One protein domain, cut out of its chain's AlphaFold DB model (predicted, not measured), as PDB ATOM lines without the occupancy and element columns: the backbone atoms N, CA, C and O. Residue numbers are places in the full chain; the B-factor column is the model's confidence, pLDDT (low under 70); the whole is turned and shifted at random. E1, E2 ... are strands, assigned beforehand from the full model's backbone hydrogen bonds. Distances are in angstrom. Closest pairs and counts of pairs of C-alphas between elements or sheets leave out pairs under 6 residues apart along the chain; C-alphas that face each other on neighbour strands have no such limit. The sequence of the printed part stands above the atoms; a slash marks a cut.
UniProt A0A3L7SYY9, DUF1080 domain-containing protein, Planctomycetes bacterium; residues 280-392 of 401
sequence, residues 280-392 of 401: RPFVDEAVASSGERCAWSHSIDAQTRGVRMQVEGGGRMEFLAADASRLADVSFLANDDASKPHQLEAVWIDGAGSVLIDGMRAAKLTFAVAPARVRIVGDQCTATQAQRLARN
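AT A GLANCE: This is residues 280 to 392 of the 401 residues of the protein "DUF1080 domain-containing protein" of Planctomycetes bacterium (UniProt A0A3L7SYY9). Two antiparallel sheets lie face to face as a sandwich, their strands running nearly in line, at 16 degrees: the larger holds E7 E6 E5 E2 E9, the smaller E1 E8 E3 E4. A long stretch with no named element, residues 280 to 293, runs along the outside from beside E9 to E1. The printed part has 113 residues with no named helix and nine named strands, E1 to E9, and its class is all strand. It is compact, with a radius of gyration of the C-alphas of 13.1 A, and spans 36 by 31 by 25 A.

HOW THE PARTS SIT: Begin in the larger, twisted sheet with E2, residues 304 to 312. Its neighbour on one side is E9, residues 382 to 391, antiparallel at 164 degrees; look for N 308 and O 387, 2.9 A apart. On its other side is E5, residues 342 to 349, antiparallel at 169 degrees, with N 309 and O 344 2.8 A apart. Next come E6, residues 352 to 357, and E7, residues 360 to 366; E5 E6 E7 are a meander, each strand the antiparallel neighbour of the one before. Find N 354 and O 347 at 2.9 A in the hairpin of E5 and E6, and N 355 and O 363 at 2.9 A in that of E6 and E7. The edge strands are E7 and E9. The smaller sheet, twisted with C-alphas up to 4.5 A off its best plane, runs E1, residues 294 to 299, E8, residues 373 to 377, E3, residues 315 to 320, and E4, residues 326 to 332. Look for N 298 and O 374 at 2.9 A between E1 and E8, N 318 and O 375 at 2.8 A between E8 and E3, and N 330 and O 317 at 2.9 A in the hairpin of E3 and E4. Between the sheets, the closest C-alphas of E1 and E9 are those of Ala 295 and Thr 382, 5.4 A apart. Those of E4 and E7 are Val 330 and Ala 363, 7.4 A apart. E1 and E7 are apart.

IN THESE COORDINATES: Find C-alpha 294 at (189.478, 172.305, 176.130), where E1 begins. E2 measures 23.7 A from first to last C-alpha and E5 23.0 A. E9, the longest strand, runs 27.5 A from C-alpha 382 at (187.867, 180.687, 178.684) to C-alpha 391 at (198.761, 173.233, 202.803).

THE WHOLE: The C-alphas of Asp 336 and Asn 392 are the two farthest apart, 37.7 A. The printed part has no cut, and no link between named strands is long. Look at the B-factor column: its mean is 87.5, and residues 284 to 292 and 338 to 339 are under 70.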
ATOM      1  N   ARG A 280     197.194 179.432 195.726       93.31
ATOM      2  CA  ARG A 280     198.399 179.751 194.960       93.31
ATOM      3  C   ARG A 280     198.073 179.675 193.477       93.31
ATOM      4  O   ARG A 280     197.401 178.718 193.092       93.31
ATOM      5  N   PRO A 281     198.532 180.627 192.649       91.88
ATOM      6  CA  PRO A 281     198.387 180.514 191.205       91.88
ATOM      7  C   PRO A 281     198.939 179.179 190.706       91.88
ATOM      8  O   PRO A 281     199.943 178.679 191.226       91.88
ATOM      9  N   PHE A 282     198.289 178.611 189.697       87.19
ATOM     10  CA  PHE A 282     199.006 177.694 188.825       87.19
ATOM     11  C   PHE A 282     200.058 178.505 188.062       87.19
ATOM     12  O   PHE A 282     199.786 179.628 187.645       87.19
ATOM     13  N   VAL A 283     201.271 177.972 187.956       70.56
ATOM     14  CA  VAL A 283     202.301 178.516 187.067       70.56
ATOM     15  C   VAL A 283     202.179 177.738 185.754       70.56
ATOM     16  O   VAL A 283     202.139 176.512 185.809       70.56
ATOM     17  N   ASP A 284     201.993 178.460 184.644       55.62
ATOM     18  CA  ASP A 284     201.522 178.010 183.313       55.62
ATOM     19  C   ASP A 284     202.156 176.692 182.797       55.62
ATOM     20  O   ASP A 284     203.275 176.348 183.166       55.62
ATOM     21  N   GLU A 285     201.482 175.859 181.988       46.53
ATOM     22  CA  GLU A 285     201.032 176.137 180.609       46.53
ATOM     23  C   GLU A 285     199.568 175.744 180.317       46.53
ATOM     24  O   GLU A 285     199.105 174.655 180.659       46.53
ATOM     25  N   ALA A 286     198.854 176.607 179.584       52.88
ATOM     26  CA  ALA A 286     197.653 176.219 178.848       52.88
ATOM     27  C   ALA A 286     198.060 175.418 177.597       52.88
ATOM     28  O   ALA A 286     198.851 175.899 176.786       52.88
ATOM     29  N   VAL A 287     197.511 174.211 177.418       49.66
ATOM     30  CA  VAL A 287     197.809 173.344 176.262       49.66
ATOM     31  C   VAL A 287     196.539 173.021 175.470       49.66
ATOM     32  O   VAL A 287     195.473 172.772 176.034       49.66
ATOM     33  N   ALA A 288     196.697 173.046 174.143       45.56
ATOM     34  CA  ALA A 288     195.673 172.945 173.109       45.56
ATOM     35  C   ALA A 288     194.937 171.587 173.024       45.56
ATOM     36  O   ALA A 288     195.428 170.537 173.436       45.56
ATOM     37  N   SER A 289     193.736 171.653 172.440       43.38
ATOM     38  CA  SER A 289     192.651 170.662 172.430       43.38
ATOM     39  C   SER A 289     192.930 169.324 171.730       43.38
ATOM     40  O   SER A 289     193.410 169.289 170.598       43.38
ATOM     41  N   SER A 290     192.440 168.239 172.336       44.09
ATOM     42  CA  SER A 290     192.383 166.868 171.806       44.09
ATOM     43  C   SER A 290     191.044 166.534 171.114       44.09
ATOM     44  O   SER A 290     190.438 165.501 171.393       44.09
ATOM     45  N   GLY A 291     190.533 167.410 170.244       56.75
ATOM     46  CA  GLY A 291     189.275 167.195 169.503       56.75
ATOM     47  C   GLY A 291     187.985 167.587 170.245       56.75
ATOM     48  O   GLY A 291     187.039 168.016 169.596       56.75
ATOM     49  N   GLU A 292     187.962 167.556 171.581       62.25
ATOM     50  CA  GLU A 292     187.048 168.380 172.396       62.25
ATOM     51  C   GLU A 292     187.717 169.737 172.659       62.25
ATOM     52  O   GLU A 292     188.892 169.772 173.041       62.25
ATOM     53  N   ARG A 293     187.003 170.861 172.482       74.69
ATOM     54  CA  ARG A 293     187.539 172.186 172.838       74.69
ATOM     55  C   ARG A 293     187.754 172.267 174.352       74.69
ATOM     56  O   ARG A 293     186.811 172.347 175.135       74.69
ATOM     57  N   CYS A 294     189.019 172.198 174.752       81.31
ATOM     58  CA  CYS A 294     189.478 172.305 176.130       81.31
ATOM     59  C   CYS A 294     190.054 173.704 176.333       81.31
ATOM     60  O   CYS A 294     190.989 174.082 175.629       81.31
ATOM     61  N   ALA A 295     189.505 174.455 177.283       83.19
ATOM     62  CA  ALA A 295     189.954 175.814 177.571       83.19
ATOM     63  C   ALA A 295     191.140 175.845 178.533       83.19
ATOM     64  O   ALA A 295     191.977 176.740 178.459       83.19
ATOM     65  N   TRP A 296     191.209 174.879 179.451       88.81
ATOM     66  CA  TRP A 296     192.256 174.824 180.465       88.81
ATOM     67  C   TRP A 296     192.387 173.417 181.043       88.81
ATOM     68  O   TRP A 296     191.388 172.728 181.232       88.81
ATOM     69  N   SER A 297     193.606 172.981 181.348       90.38
ATOM     70  CA  SER A 297     193.869 171.692 181.989       90.38
ATOM     71  C   SER A 297     195.173 171.761 182.768       90.38
ATOM     72  O   SER A 297     196.158 172.277 182.253       90.38
ATOM     73  N   HIS A 298     195.209 171.180 183.967       90.81
ATOM     74  CA  HIS A 298     196.430 171.110 184.763       90.81
ATOM     75  C   HIS A 298     196.480 169.836 185.613       90.81
ATOM     76  O   HIS A 298     195.478 169.398 186.187       90.81
ATOM     77  N   SER A 299     197.669 169.241 185.719       92.75
ATOM     78  CA  SER A 299     197.940 168.182 186.696       92.75
ATOM     79  C   SER A 299     197.981 168.762 188.112       92.75
ATOM     80  O   SER A 299     198.545 169.830 188.332       92.75
ATOM     81  N   ILE A 300     197.417 168.067 189.089       92.75
ATOM     82  CA  ILE A 300     197.413 168.483 190.496       92.75
ATOM     83  C   ILE A 300     198.074 167.410 191.353       92.75
ATOM     84  O   ILE A 300     198.023 166.224 191.039       92.75
ATOM     85  N   ASP A 301     198.735 167.837 192.425       90.50
ATOM     86  CA  ASP A 301     199.389 166.917 193.352       90.50
ATOM     87  C   ASP A 301     198.424 166.423 194.442       90.50
ATOM     88  O   ASP A 301     197.373 167.011 194.705       90.50
ATOM     89  N   ALA A 302     198.820 165.360 195.140       88.50
ATOM     90  CA  ALA A 302     198.032 164.777 196.225       88.50
ATOM     91  C   ALA A 302     197.859 165.704 197.451       88.50
ATOM     92  O   ALA A 302     197.056 165.408 198.341       88.50
ATOM     93  N   GLN A 303     198.594 166.822 197.532       89.94
ATOM     94  CA  GLN A 303     198.458 167.829 198.594       89.94
ATOM     95  C   GLN A 303     197.438 168.918 198.242       89.94
ATOM     96  O   GLN A 303     197.061 169.714 199.104       89.94
ATOM     97  N   THR A 304     196.953 168.935 197.002       94.69
ATOM     98  CA  THR A 304     195.924 169.865 196.553       94.69
ATOM     99  C   THR A 304     194.605 169.551 197.269       94.69
ATOM    100  O   THR A 304     194.198 168.396 197.417       94.69
ATOM    101  N   ARG A 305     193.964 170.596 197.790       96.44
ATOM    102  CA  ARG A 305     192.682 170.564 198.518       96.44
ATOM    103  C   ARG A 305     191.616 171.422 197.853       96.44
ATOM    104  O   ARG A 305     190.520 171.587 198.378       96.44
ATOM    105  N   GLY A 306     191.937 172.005 196.710       97.06
ATOM    106  CA  GLY A 306     190.985 172.786 195.958       97.06
ATOM    107  C   GLY A 306     191.576 173.386 194.701       97.06
ATOM    108  O   GLY A 306     192.793 173.539 194.582       97.06
ATOM    109  N   VAL A 307     190.695 173.742 193.781       96.75
ATOM    110  CA  VAL A 307     190.970 174.464 192.544       96.75
ATOM    111  C   VAL A 307     189.957 175.599 192.459       96.75
ATOM    112  O   VAL A 307     188.759 175.370 192.616       96.75
ATOM    113  N   ARG A 308     190.444 176.819 192.240       96.25
ATOM    114  CA  ARG A 308     189.644 178.029 192.045       96.25
ATOM    115  C   ARG A 308     189.971 178.592 190.681       96.25
ATOM    116  O   ARG A 308     191.147 178.700 190.342       96.25
ATOM    117  N   MET A 309     188.957 178.971 189.921       92.81
ATOM    118  CA  MET A 309     189.132 179.496 188.576       92.81
ATOM    119  C   MET A 309     188.149 180.624 188.294       92.81
ATOM    120  O   MET A 309     187.016 180.582 188.765       92.81
ATOM    121  N   GLN A 310     188.577 181.600 187.497       92.12
ATOM    122  CA  GLN A 310     187.665 182.521 186.824       92.12
ATOM    123  C   GLN A 310     187.424 182.006 185.411       92.12
ATOM    124  O   GLN A 310     188.388 181.770 184.679       92.12
ATOM    125  N   VAL A 311     186.160 181.781 185.057       89.38
ATOM    126  CA  VAL A 311     185.780 181.202 183.765       89.38
ATOM    127  C   VAL A 311     184.692 182.036 183.103       89.38
ATOM    128  O   VAL A 311     183.638 182.271 183.687       89.38
ATOM    129  N   GLU A 312     184.949 182.468 181.874       88.69
ATOM    130  CA  GLU A 312     183.958 183.071 180.983       88.69
ATOM    131  C   GLU A 312     183.279 181.979 180.152       88.69
ATOM    132  O   GLU A 312     183.920 180.993 179.781       88.69
ATOM    133  N   GLY A 313     181.993 182.162 179.843       87.25
ATOM    134  CA  GLY A 313     181.202 181.206 179.068       87.25
ATOM    135  C   GLY A 313     180.752 179.964 179.845       87.25
ATOM    136  O   GLY A 313     180.924 179.858 181.056       87.25
ATOM    137  N   GLY A 314     180.118 179.031 179.130       88.62
ATOM    138  CA  GLY A 314     179.570 177.793 179.685       88.62
ATOM    139  C   GLY A 314     180.432 176.580 179.350       88.62
ATOM    140  O   GLY A 314     181.067 176.522 178.293       88.62
ATOM    141  N   GLY A 315     180.438 175.589 180.235       91.75
ATOM    142  CA  GLY A 315     181.267 174.405 180.065       91.75
ATOM    143  C   GLY A 315     181.095 173.374 181.170       91.75
ATOM    144  O   GLY A 315     180.062 173.276 181.833       91.75
ATOM    145  N   ARG A 316     182.130 172.556 181.335       93.38
ATOM    146  CA  ARG A 316     182.198 171.491 182.328       93.38
ATOM    147  C   ARG A 316     183.572 171.472 182.976       93.38
ATOM    148  O   ARG A 316     184.589 171.462 182.284       93.38
ATOM    149  N   MET A 317     183.588 171.449 184.302       94.56
ATOM    150  CA  MET A 317     184.780 171.185 185.096       94.56
ATOM    151  C   MET A 317     184.875 169.684 185.335       94.56
ATOM    152  O   MET A 317     183.938 169.100 185.867       94.56
ATOM    153  N   GLU A 318     185.984 169.063 184.949       95.12
ATOM    154  CA  GLU A 318     186.214 167.628 185.111       95.12
ATOM    155  C   GLU A 318     187.416 167.350 186.010       95.12
ATOM    156  O   GLU A 318     188.461 167.994 185.896       95.12
ATOM    157  N   PHE A 319     187.277 166.327 186.850       96.38
ATOM    158  CA  PHE A 319     188.326 165.771 187.696       96.38
ATOM    159  C   PHE A 319     188.685 164.385 187.188       96.38
ATOM    160  O   PHE A 319     187.808 163.534 187.030       96.38
ATOM    161  N   LEU A 320     189.970 164.151 186.942       95.69
ATOM    162  CA  LEU A 320     190.474 162.905 186.380       95.69
ATOM    163  C   LEU A 320     191.478 162.251 187.336       95.69
ATOM    164  O   LEU A 320     192.239 162.932 188.034       95.69
ATOM    165  N   ALA A 321     191.497 160.923 187.340       95.44
ATOM    166  CA  ALA A 321     192.518 160.126 188.004       95.44
ATOM    167  C   ALA A 321     193.835 160.127 187.210       95.44
ATOM    168  O   ALA A 321     193.934 160.681 186.112       95.44
ATOM    169  N   ALA A 322     194.869 159.490 187.769       93.00
ATOM    170  CA  ALA A 322     196.186 159.395 187.138       93.00
ATOM    171  C   ALA A 322     196.163 158.622 185.804       93.00
ATOM    172  O   ALA A 322     196.917 158.958 184.893       93.00
ATOM    173  N   ASP A 323     195.266 157.643 185.668       93.69
ATOM    174  CA  ASP A 323     195.024 156.877 184.436       93.69
ATOM    175  C   ASP A 323     194.082 157.591 183.444       93.69
ATOM    176  O   ASP A 323     193.670 157.006 182.444       93.69
ATOM    177  N   ALA A 324     193.752 158.860 183.716       91.25
ATOM    178  CA  ALA A 324     192.816 159.699 182.973       91.25
ATOM    179  C   ALA A 324     191.340 159.256 183.007       91.25
ATOM    180  O   ALA A 324     190.518 159.865 182.318       91.25
ATOM    181  N   SER A 325     190.966 158.274 183.836       94.00
ATOM    182  CA  SER A 325     189.555 157.986 184.105       94.00
ATOM    183  C   SER A 325     188.872 159.181 184.781       94.00
ATOM    184  O   SER A 325     189.470 159.884 185.603       94.00
ATOM    185  N   ARG A 326     187.616 159.457 184.410       95.25
ATOM    186  CA  ARG A 326     186.854 160.582 184.967       95.25
ATOM    187  C   ARG A 326     186.291 160.214 186.334       95.25
ATOM    188  O   ARG A 326     185.537 159.255 186.454       95.25
ATOM    189  N   LEU A 327     186.649 161.003 187.343       95.56
ATOM    190  CA  LEU A 327     186.228 160.821 188.732       95.56
ATOM    191  C   LEU A 327     184.944 161.580 189.050       95.56
ATOM    192  O   LEU A 327     184.075 161.063 189.742       95.56
ATOM    193  N   ALA A 328     184.847 162.818 188.573       95.31
ATOM    194  CA  ALA A 328     183.684 163.671 188.755       95.31
ATOM    195  C   ALA A 328     183.670 164.761 187.688       95.31
ATOM    196  O   ALA A 328     184.717 165.125 187.140       95.31
ATOM    197  N   ASP A 329     182.497 165.327 187.448       95.00
ATOM    198  CA  ASP A 329     182.347 166.522 186.643       95.00
ATOM    199  C   ASP A 329     181.166 167.373 187.105       95.00
ATOM    200  O   ASP A 329     180.246 166.885 187.760       95.00
ATOM    201  N   VAL A 330     181.233 168.667 186.799       94.38
ATOM    202  CA  VAL A 330     180.164 169.629 187.066       94.38
ATOM    203  C   VAL A 330     180.023 170.553 185.868       94.38
ATOM    204  O   VAL A 330     180.981 171.220 185.468       94.38
ATOM    205  N   SER A 331     178.825 170.591 185.294       93.62
ATOM    206  CA  SER A 331     178.469 171.540 184.243       93.62
ATOM    207  C   SER A 331     178.063 172.889 184.826       93.62
ATOM    208  O   SER A 331     177.440 172.962 185.884       93.62
ATOM    209  N   PHE A 332     178.389 173.954 184.105       90.50
ATOM    210  CA  PHE A 332     177.992 175.321 184.412       90.50
ATOM    211  C   PHE A 332     177.593 176.029 183.117       90.50
ATOM    212  O   PHE A 332     178.158 175.780 182.048       90.50
ATOM    213  N   LEU A 333     176.576 176.879 183.206       89.31
ATOM    214  CA  LEU A 333     176.099 177.666 182.075       89.31
ATOM    215  C   LEU A 333     176.906 178.959 181.966       89.31
ATOM    216  O   LEU A 333     177.575 179.353 182.914       89.31
ATOM    217  N   ALA A 334     176.854 179.599 180.799       83.62
ATOM    218  CA  ALA A 334     177.361 180.957 180.671       83.62
ATOM    219  C   ALA A 334     176.464 181.916 181.464       83.62
ATOM    220  O   ALA A 334     175.249 181.715 181.525       83.62
ATOM    221  N   ASN A 335     177.055 182.982 182.000       77.88
ATOM    222  CA  ASN A 335     176.288 184.119 182.492       77.88
ATOM    223  C   ASN A 335     175.463 184.750 181.362       77.88
ATOM    224  O   ASN A 335     175.918 184.814 180.218       77.88
ATOM    225  N   ASP A 336     174.290 185.293 181.712       76.25
ATOM    226  CA  ASP A 336     173.460 186.094 180.795       76.25
ATOM    227  C   ASP A 336     174.265 187.257 180.188       76.25
ATOM    228  O   ASP A 336     174.104 187.615 179.022       76.25
ATOM    229  N   ASP A 337     175.175 187.819 180.988       74.00
ATOM    230  CA  ASP A 337     176.234 188.716 180.545       74.00
ATOM    231  C   ASP A 337     177.531 187.919 180.375       74.00
ATOM    232  O   ASP A 337     178.301 187.737 181.322       74.00
ATOM    233  N   ALA A 338     177.775 187.452 179.149       62.38
ATOM    234  CA  ALA A 338     178.937 186.637 178.801       62.38
ATOM    235  C   ALA A 338     180.294 187.319 179.086       62.38
ATOM    236  O   ALA A 338     181.319 186.644 179.056       62.38
ATOM    237  N   SER A 339     180.312 188.630 179.373       65.31
ATOM    238  CA  SER A 339     181.523 189.371 179.751       65.31
ATOM    239  C   SER A 339     181.912 189.233 181.227       65.31
ATOM    240  O   SER A 339     183.011 189.632 181.611       65.31
ATOM    241  N   LYS A 340     181.036 188.679 182.078       81.44
ATOM    242  CA  LYS A 340     181.324 188.471 183.502       81.44
ATOM    243  C   LYS A 340     181.769 187.030 183.755       81.44
ATOM    244  O   LYS A 340     180.956 186.120 183.578       81.44
ATOM    245  N   PRO A 341     183.012 186.795 184.209       86.00
ATOM    246  CA  PRO A 341     183.458 185.451 184.548       86.00
ATOM    247  C   PRO A 341     182.761 184.939 185.814       86.00
ATOM    248  O   PRO A 341     182.583 185.685 186.778       86.00
ATOM    249  N   HIS A 342     182.433 183.648 185.835       90.81
ATOM    250  CA  HIS A 342     182.099 182.926 187.061       90.81
ATOM    251  C   HIS A 342     183.359 182.665 187.883       90.81
ATOM    252  O   HIS A 342     184.397 182.291 187.330       90.81
ATOM    253  N   GLN A 343     183.256 182.760 189.208       93.81
ATOM    254  CA  GLN A 343     184.228 182.155 190.111       93.81
ATOM    255  C   GLN A 343     183.802 180.718 190.417       93.81
ATOM    256  O   GLN A 343     182.858 180.479 191.171       93.81
ATOM    257  N   LEU A 344     184.524 179.752 189.855       95.81
ATOM    258  CA  LEU A 344     184.335 178.333 190.135       95.81
ATOM    259  C   LEU A 344     185.333 177.886 191.201       95.81
ATOM    260  O   LEU A 344     186.534 178.109 191.059       95.81
ATOM    261  N   GLU A 345     184.861 177.217 192.245       97.38
ATOM    262  CA  GLU A 345     185.702 176.674 193.312       97.38
ATOM    263  C   GLU A 345     185.317 175.232 193.594       97.38
ATOM    264  O   GLU A 345     184.263 174.960 194.151       97.38
ATOM    265  N   ALA A 346     186.192 174.292 193.272       97.62
ATOM    266  CA  ALA A 346     186.068 172.926 193.747       97.62
ATOM    267  C   ALA A 346     187.035 172.724 194.900       97.62
ATOM    268  O   ALA A 346     188.240 172.857 194.721       97.62
ATOM    269  N   VAL A 347     186.526 172.399 196.081       98.06
ATOM    270  CA  VAL A 347     187.328 172.218 197.292       98.06
ATOM    271  C   VAL A 347     187.018 170.877 197.937       98.06
ATOM    272  O   VAL A 347     185.869 170.443 197.955       98.06
ATOM    273  N   TRP A 348     188.037 170.201 198.460       97.19
ATOM    274  CA  TRP A 348     187.902 168.875 199.055       97.19
ATOM    275  C   TRP A 348     189.005 168.582 200.074       97.19
ATOM    276  O   TRP A 348     190.110 169.119 200.021       97.19
ATOM    277  N   ILE A 349     188.711 167.677 200.999       95.56
ATOM    278  CA  ILE A 349     189.684 167.057 201.899       95.56
ATOM    279  C   ILE A 349     189.130 165.702 202.342       95.56
ATOM    280  O   ILE A 349     187.919 165.540 202.464       95.56
ATOM    281  N   ASP A 350     190.006 164.717 202.544       92.38
ATOM    282  CA  ASP A 350     189.629 163.358 202.967       92.38
ATOM    283  C   ASP A 350     188.547 162.709 202.076       92.38
ATOM    284  O   ASP A 350     187.635 162.043 202.557       92.38
ATOM    285  N   GLY A 351     188.624 162.942 200.761       92.94
ATOM    286  CA  GLY A 351     187.721 162.340 199.774       92.94
ATOM    287  C   GLY A 351     186.337 162.985 199.662       92.94
ATOM    288  O   GLY A 351     185.564 162.567 198.808       92.94
ATOM    289  N   ALA A 352     186.014 164.015 200.448       96.69
ATOM    290  CA  ALA A 352     184.739 164.729 200.371       96.69
ATOM    291  C   ALA A 352     184.942 166.235 200.157       96.69
ATOM    292  O   ALA A 352     185.964 166.804 200.544       96.69
ATOM    293  N   GLY A 353     183.972 166.887 199.517       97.00
ATOM    294  CA  GLY A 353     184.122 168.278 199.113       97.00
ATOM    295  C   GLY A 353     182.855 168.945 198.595       97.00
ATOM    296  O   GLY A 353     181.733 168.455 198.749       97.00
ATOM    297  N   SER A 354     183.027 170.096 197.962       97.69
ATOM    298  CA  SER A 354     181.959 170.838 197.296       97.69
ATOM    299  C   SER A 354     182.497 171.586 196.084       97.69
ATOM    300  O   SER A 354     183.653 172.007 196.075       97.69
ATOM    301  N   VAL A 355     181.635 171.759 195.087       97.69
ATOM    302  CA  VAL A 355     181.810 172.765 194.040       97.69
ATOM    303  C   VAL A 355     180.940 173.959 194.389       97.69
ATOM    304  O   VAL A 355     179.739 173.805 194.630       97.69
ATOM    305  N   LEU A 356     181.553 175.133 194.425       97.19
ATOM    306  CA  LEU A 356     180.912 176.423 194.583       97.19
ATOM    307  C   LEU A 356     180.989 177.176 193.251       97.19
ATOM    308  O   LEU A 356     182.038 177.194 192.608       97.19
ATOM    309  N   ILE A 357     179.883 177.795 192.856       94.62
ATOM    310  CA  ILE A 357     179.801 178.730 191.735       94.62
ATOM    311  C   ILE A 357     179.389 180.065 192.339       94.62
ATOM    312  O   ILE A 357     178.361 180.148 193.012       94.62
ATOM    313  N   ASP A 358     180.245 181.073 192.188       92.75
ATOM    314  CA  ASP A 358     180.073 182.409 192.771       92.75
ATOM    315  C   ASP A 358     179.786 182.359 194.284       92.75
ATOM    316  O   ASP A 358     178.952 183.077 194.835       92.75
ATOM    317  N   GLY A 359     180.485 181.448 194.970       91.50
ATOM    318  CA  GLY A 359     180.391 181.226 196.413       91.50
ATOM    319  C   GLY A 359     179.211 180.357 196.870       91.50
ATOM    320  O   GLY A 359     179.191 179.952 198.036       91.50
ATOM    321  N   MET A 360     178.265 180.020 195.988       93.50
ATOM    322  CA  MET A 360     177.114 179.165 196.296       93.50
ATOM    323  C   MET A 360     177.382 177.713 195.925       93.50
ATOM    324  O   MET A 360     177.916 177.427 194.858       93.50
ATOM    325  N   ARG A 361     176.989 176.765 196.784       95.31
ATOM    326  CA  ARG A 361     177.205 175.343 196.500       95.31
ATOM    327  C   ARG A 361     176.357 174.885 195.314       95.31
ATOM    328  O   ARG A 361     175.139 174.815 195.427       95.31
ATOM    329  N   ALA A 362     177.024 174.488 194.237       95.06
ATOM    330  CA  ALA A 362     176.408 173.877 193.063       95.06
ATOM    331  C   ALA A 362     176.364 172.346 193.167       95.06
ATOM    332  O   ALA A 362     175.399 171.723 192.735       95.06
ATOM    333  N   ALA A 363     177.386 171.727 193.768       95.81
ATOM    334  CA  ALA A 363     177.449 170.276 193.931       95.81
ATOM    335  C   ALA A 363     178.230 169.858 195.183       95.81
ATOM    336  O   ALA A 363     179.099 170.585 195.673       95.81
ATOM    337  N   LYS A 364     177.949 168.654 195.692       96.12
ATOM    338  CA  LYS A 364     178.837 167.945 196.628       96.12
ATOM    339  C   LYS A 364     179.835 167.118 195.815       96.12
ATOM    340  O   LYS A 364     179.472 166.572 194.781       96.12
ATOM    341  N   LEU A 365     181.071 167.013 196.296       94.50
ATOM    342  CA  LEU A 365     182.100 166.170 195.688       94.50
ATOM    343  C   LEU A 365     182.396 164.971 196.577       94.50
ATOM    344  O   LEU A 365     182.462 165.087 197.803       94.50
ATOM    345  N   THR A 366     182.614 163.823 195.948       95.31
ATOM    346  CA  THR A 366     183.144 162.628 196.600       95.31
ATOM    347  C   THR A 366     184.124 161.959 195.654       95.31
ATOM    348  O   THR A 366     183.822 161.747 194.484       95.31
ATOM    349  N   PHE A 367     185.309 161.653 196.162       91.75
ATOM    350  CA  PHE A 367     186.401 161.067 195.407       91.75
ATOM    351  C   PHE A 367     186.799 159.744 196.054       91.75
ATOM    352  O   PHE A 367     187.275 159.729 197.187       91.75
ATOM    353  N   ALA A 368     186.634 158.637 195.325       88.12
ATOM    354  CA  ALA A 368     187.134 157.329 195.760       88.12
ATOM    355  C   ALA A 368     188.674 157.277 195.767       88.12
ATOM    356  O   ALA A 368     189.279 156.584 196.580       88.12
ATOM    357  N   VAL A 369     189.304 158.044 194.873       90.44
ATOM    358  CA  VAL A 369     190.754 158.242 194.780       90.44
ATOM    359  C   VAL A 369     191.047 159.722 194.559       90.44
ATOM    360  O   VAL A 369     190.234 160.429 193.967       90.44
ATOM    361  N   ALA A 370     192.197 160.208 195.029       89.81
ATOM    362  CA  ALA A 370     192.552 161.615 194.869       89.81
ATOM    363  C   ALA A 370     192.643 161.998 193.376       89.81
ATOM    364  O   ALA A 370     193.270 161.266 192.603       89.81
ATOM    365  N   PRO A 371     192.057 163.136 192.960       95.06
ATOM    366  CA  PRO A 371     192.182 163.596 191.586       95.06
ATOM    367  C   PRO A 371     193.636 163.978 191.291       95.06
ATOM    368  O   PRO A 371     194.303 164.606 192.111       95.06
ATOM    369  N   ALA A 372     194.113 163.597 190.108       95.44
ATOM    370  CA  ALA A 372     195.470 163.872 189.634       95.44
ATOM    371  C   ALA A 372     195.497 164.948 188.538       95.44
ATOM    372  O   ALA A 372     196.553 165.496 188.217       95.44
ATOM    373  N   ARG A 373     194.341 165.265 187.948       94.94
ATOM    374  CA  ARG A 373     194.194 166.310 186.933       94.94
ATOM    375  C   ARG A 373     192.815 166.953 187.025       94.94
ATOM    376  O   ARG A 373     191.832 166.286 187.341       94.94
ATOM    377  N   VAL A 374     192.760 168.240 186.711       94.69
ATOM    378  CA  VAL A 374     191.524 169.007 186.533       94.69
ATOM    379  C   VAL A 374     191.540 169.663 185.154       94.69
ATOM    380  O   VAL A 374     192.600 170.081 184.684       94.69
ATOM    381  N   ARG A 375     190.386 169.740 184.490       92.44
ATOM    382  CA  ARG A 375     190.245 170.464 183.220       92.44
ATOM    383  C   ARG A 375     188.894 171.157 183.084       92.44
ATOM    384  O   ARG A 375     187.908 170.714 183.666       92.44
ATOM    385  N   ILE A 376     188.868 172.222 182.290       91.56
ATOM    386  CA  ILE A 376     187.673 172.941 181.855       91.56
ATOM    387  C   ILE A 376     187.478 172.689 180.362       91.56
ATOM    388  O   ILE A 376     188.351 172.998 179.545       91.56
ATOM    389  N   VAL A 377     186.324 172.126 180.018       90.56
ATOM    390  CA  VAL A 377     185.950 171.753 178.651       90.56
ATOM    391  C   VAL A 377     184.686 172.507 178.250       90.56
ATOM    392  O   VAL A 377     183.727 172.556 179.019       90.56
ATOM    393  N   GLY A 378     184.664 173.077 177.046       86.50
ATOM    394  CA  GLY A 378     183.521 173.823 176.520       86.50
ATOM    395  C   GLY A 378     183.866 174.587 175.241       86.50
ATOM    396  O   GLY A 378     184.990 175.053 175.067       86.50
ATOM    397  N   ASP A 379     182.891 174.729 174.343       79.25
ATOM    398  CA  ASP A 379     183.096 175.313 173.008       79.25
ATOM    399  C   ASP A 379     183.353 176.826 173.005       79.25
ATOM    400  O   ASP A 379     183.971 177.340 172.069       79.25
ATOM    401  N   GLN A 380     182.879 177.528 174.036       76.19
ATOM    402  CA  GLN A 380     183.024 178.975 174.221       76.19
ATOM    403  C   GLN A 380     183.406 179.313 175.667       76.19
ATOM    404  O   GLN A 380     182.922 180.300 176.211       76.19
ATOM    405  N   CYS A 381     184.223 178.470 176.306       82.12
ATOM    406  CA  CYS A 381     184.719 178.748 177.650       82.12
ATOM    407  C   CYS A 381     186.173 179.231 177.626       82.12
ATOM    408  O   CYS A 381     186.979 178.738 176.837       82.12
ATOM    409  N   THR A 382     186.502 180.172 178.506       83.94
ATOM    410  CA  THR A 382     187.867 180.687 178.684       83.94
ATOM    411  C   THR A 382     188.169 180.764 180.170       83.94
ATOM    412  O   THR A 382     187.450 181.433 180.908       83.94
ATOM    413  N   ALA A 383     189.232 180.100 180.628       86.19
ATOM    414  CA  ALA A 383     189.724 180.276 181.991       86.19
ATOM    415  C   ALA A 383     190.715 181.446 182.026       86.19
ATOM    416  O   ALA A 383     191.771 181.379 181.401       86.19
ATOM    417  N   THR A 384     190.385 182.510 182.752       84.62
ATOM    418  CA  THR A 384     191.198 183.735 182.815       84.62
ATOM    419  C   THR A 384     192.137 183.753 184.017       84.62
ATOM    420  O   THR A 384     193.175 184.412 183.988       84.62
ATOM    421  N   GLN A 385     191.804 183.011 185.074       88.62
ATOM    422  CA  GLN A 385     192.641 182.824 186.257       88.62
ATOM    423  C   GLN A 385     192.456 181.414 186.805       88.62
ATOM    424  O   GLN A 385     191.345 180.884 186.781       88.62
ATOM    425  N   ALA A 386     193.521 180.827 187.350       91.69
ATOM    426  CA  ALA A 386     193.456 179.537 188.019       91.69
ATOM    427  C   ALA A 386     194.398 179.489 189.229       91.69
ATOM    428  O   ALA A 386     195.557 179.905 189.173       91.69
ATOM    429  N   GLN A 387     193.903 178.938 190.332       94.75
ATOM    430  CA  GLN A 387     194.630 178.756 191.579       94.75
ATOM    431  C   GLN A 387     194.373 177.361 192.145       94.75
ATOM    432  O   GLN A 387     193.293 176.794 191.978       94.75
ATOM    433  N   ARG A 388     195.342 176.841 192.894       95.44
ATOM    434  CA  ARG A 388     195.197 175.647 193.725       95.44
ATOM    435  C   ARG A 388     195.275 175.994 195.200       95.44
ATOM    436  O   ARG A 388     196.086 176.825 195.605       95.44
ATOM    437  N   LEU A 389     194.463 175.325 196.001       97.06
ATOM    438  CA  LEU A 389     194.537 175.368 197.453       97.06
ATOM    439  C   LEU A 389     195.459 174.247 197.920       97.06
ATOM    440  O   LEU A 389     195.208 173.080 197.623       97.06
ATOM    441  N   ALA A 390     196.501 174.580 198.671       93.38
ATOM    442  CA  ALA A 390     197.409 173.592 199.247       93.38
ATOM    443  C   ALA A 390     197.809 173.985 200.669       93.38
ATOM    444  O   ALA A 390     197.760 175.162 201.045       93.38
ATOM    445  N   ARG A 391     198.214 172.990 201.467       93.19
ATOM    446  CA  ARG A 391     198.761 173.233 202.803       93.19
ATOM    447  C   ARG A 391     200.068 174.015 202.678       93.19
ATOM    448  O   ARG A 391     200.906 173.714 201.828       93.19
ATOM    449  N   ASN A 392     200.256 175.014 203.529       89.38
ATOM    450  CA  ASN A 392     201.539 175.689 203.646       89.38
ATOM    451  C   ASN A 392     202.552 174.736 204.287       89.38
ATOM    452  O   ASN A 392     202.203 173.967 205.186       89.38
TER     453      ASN A 392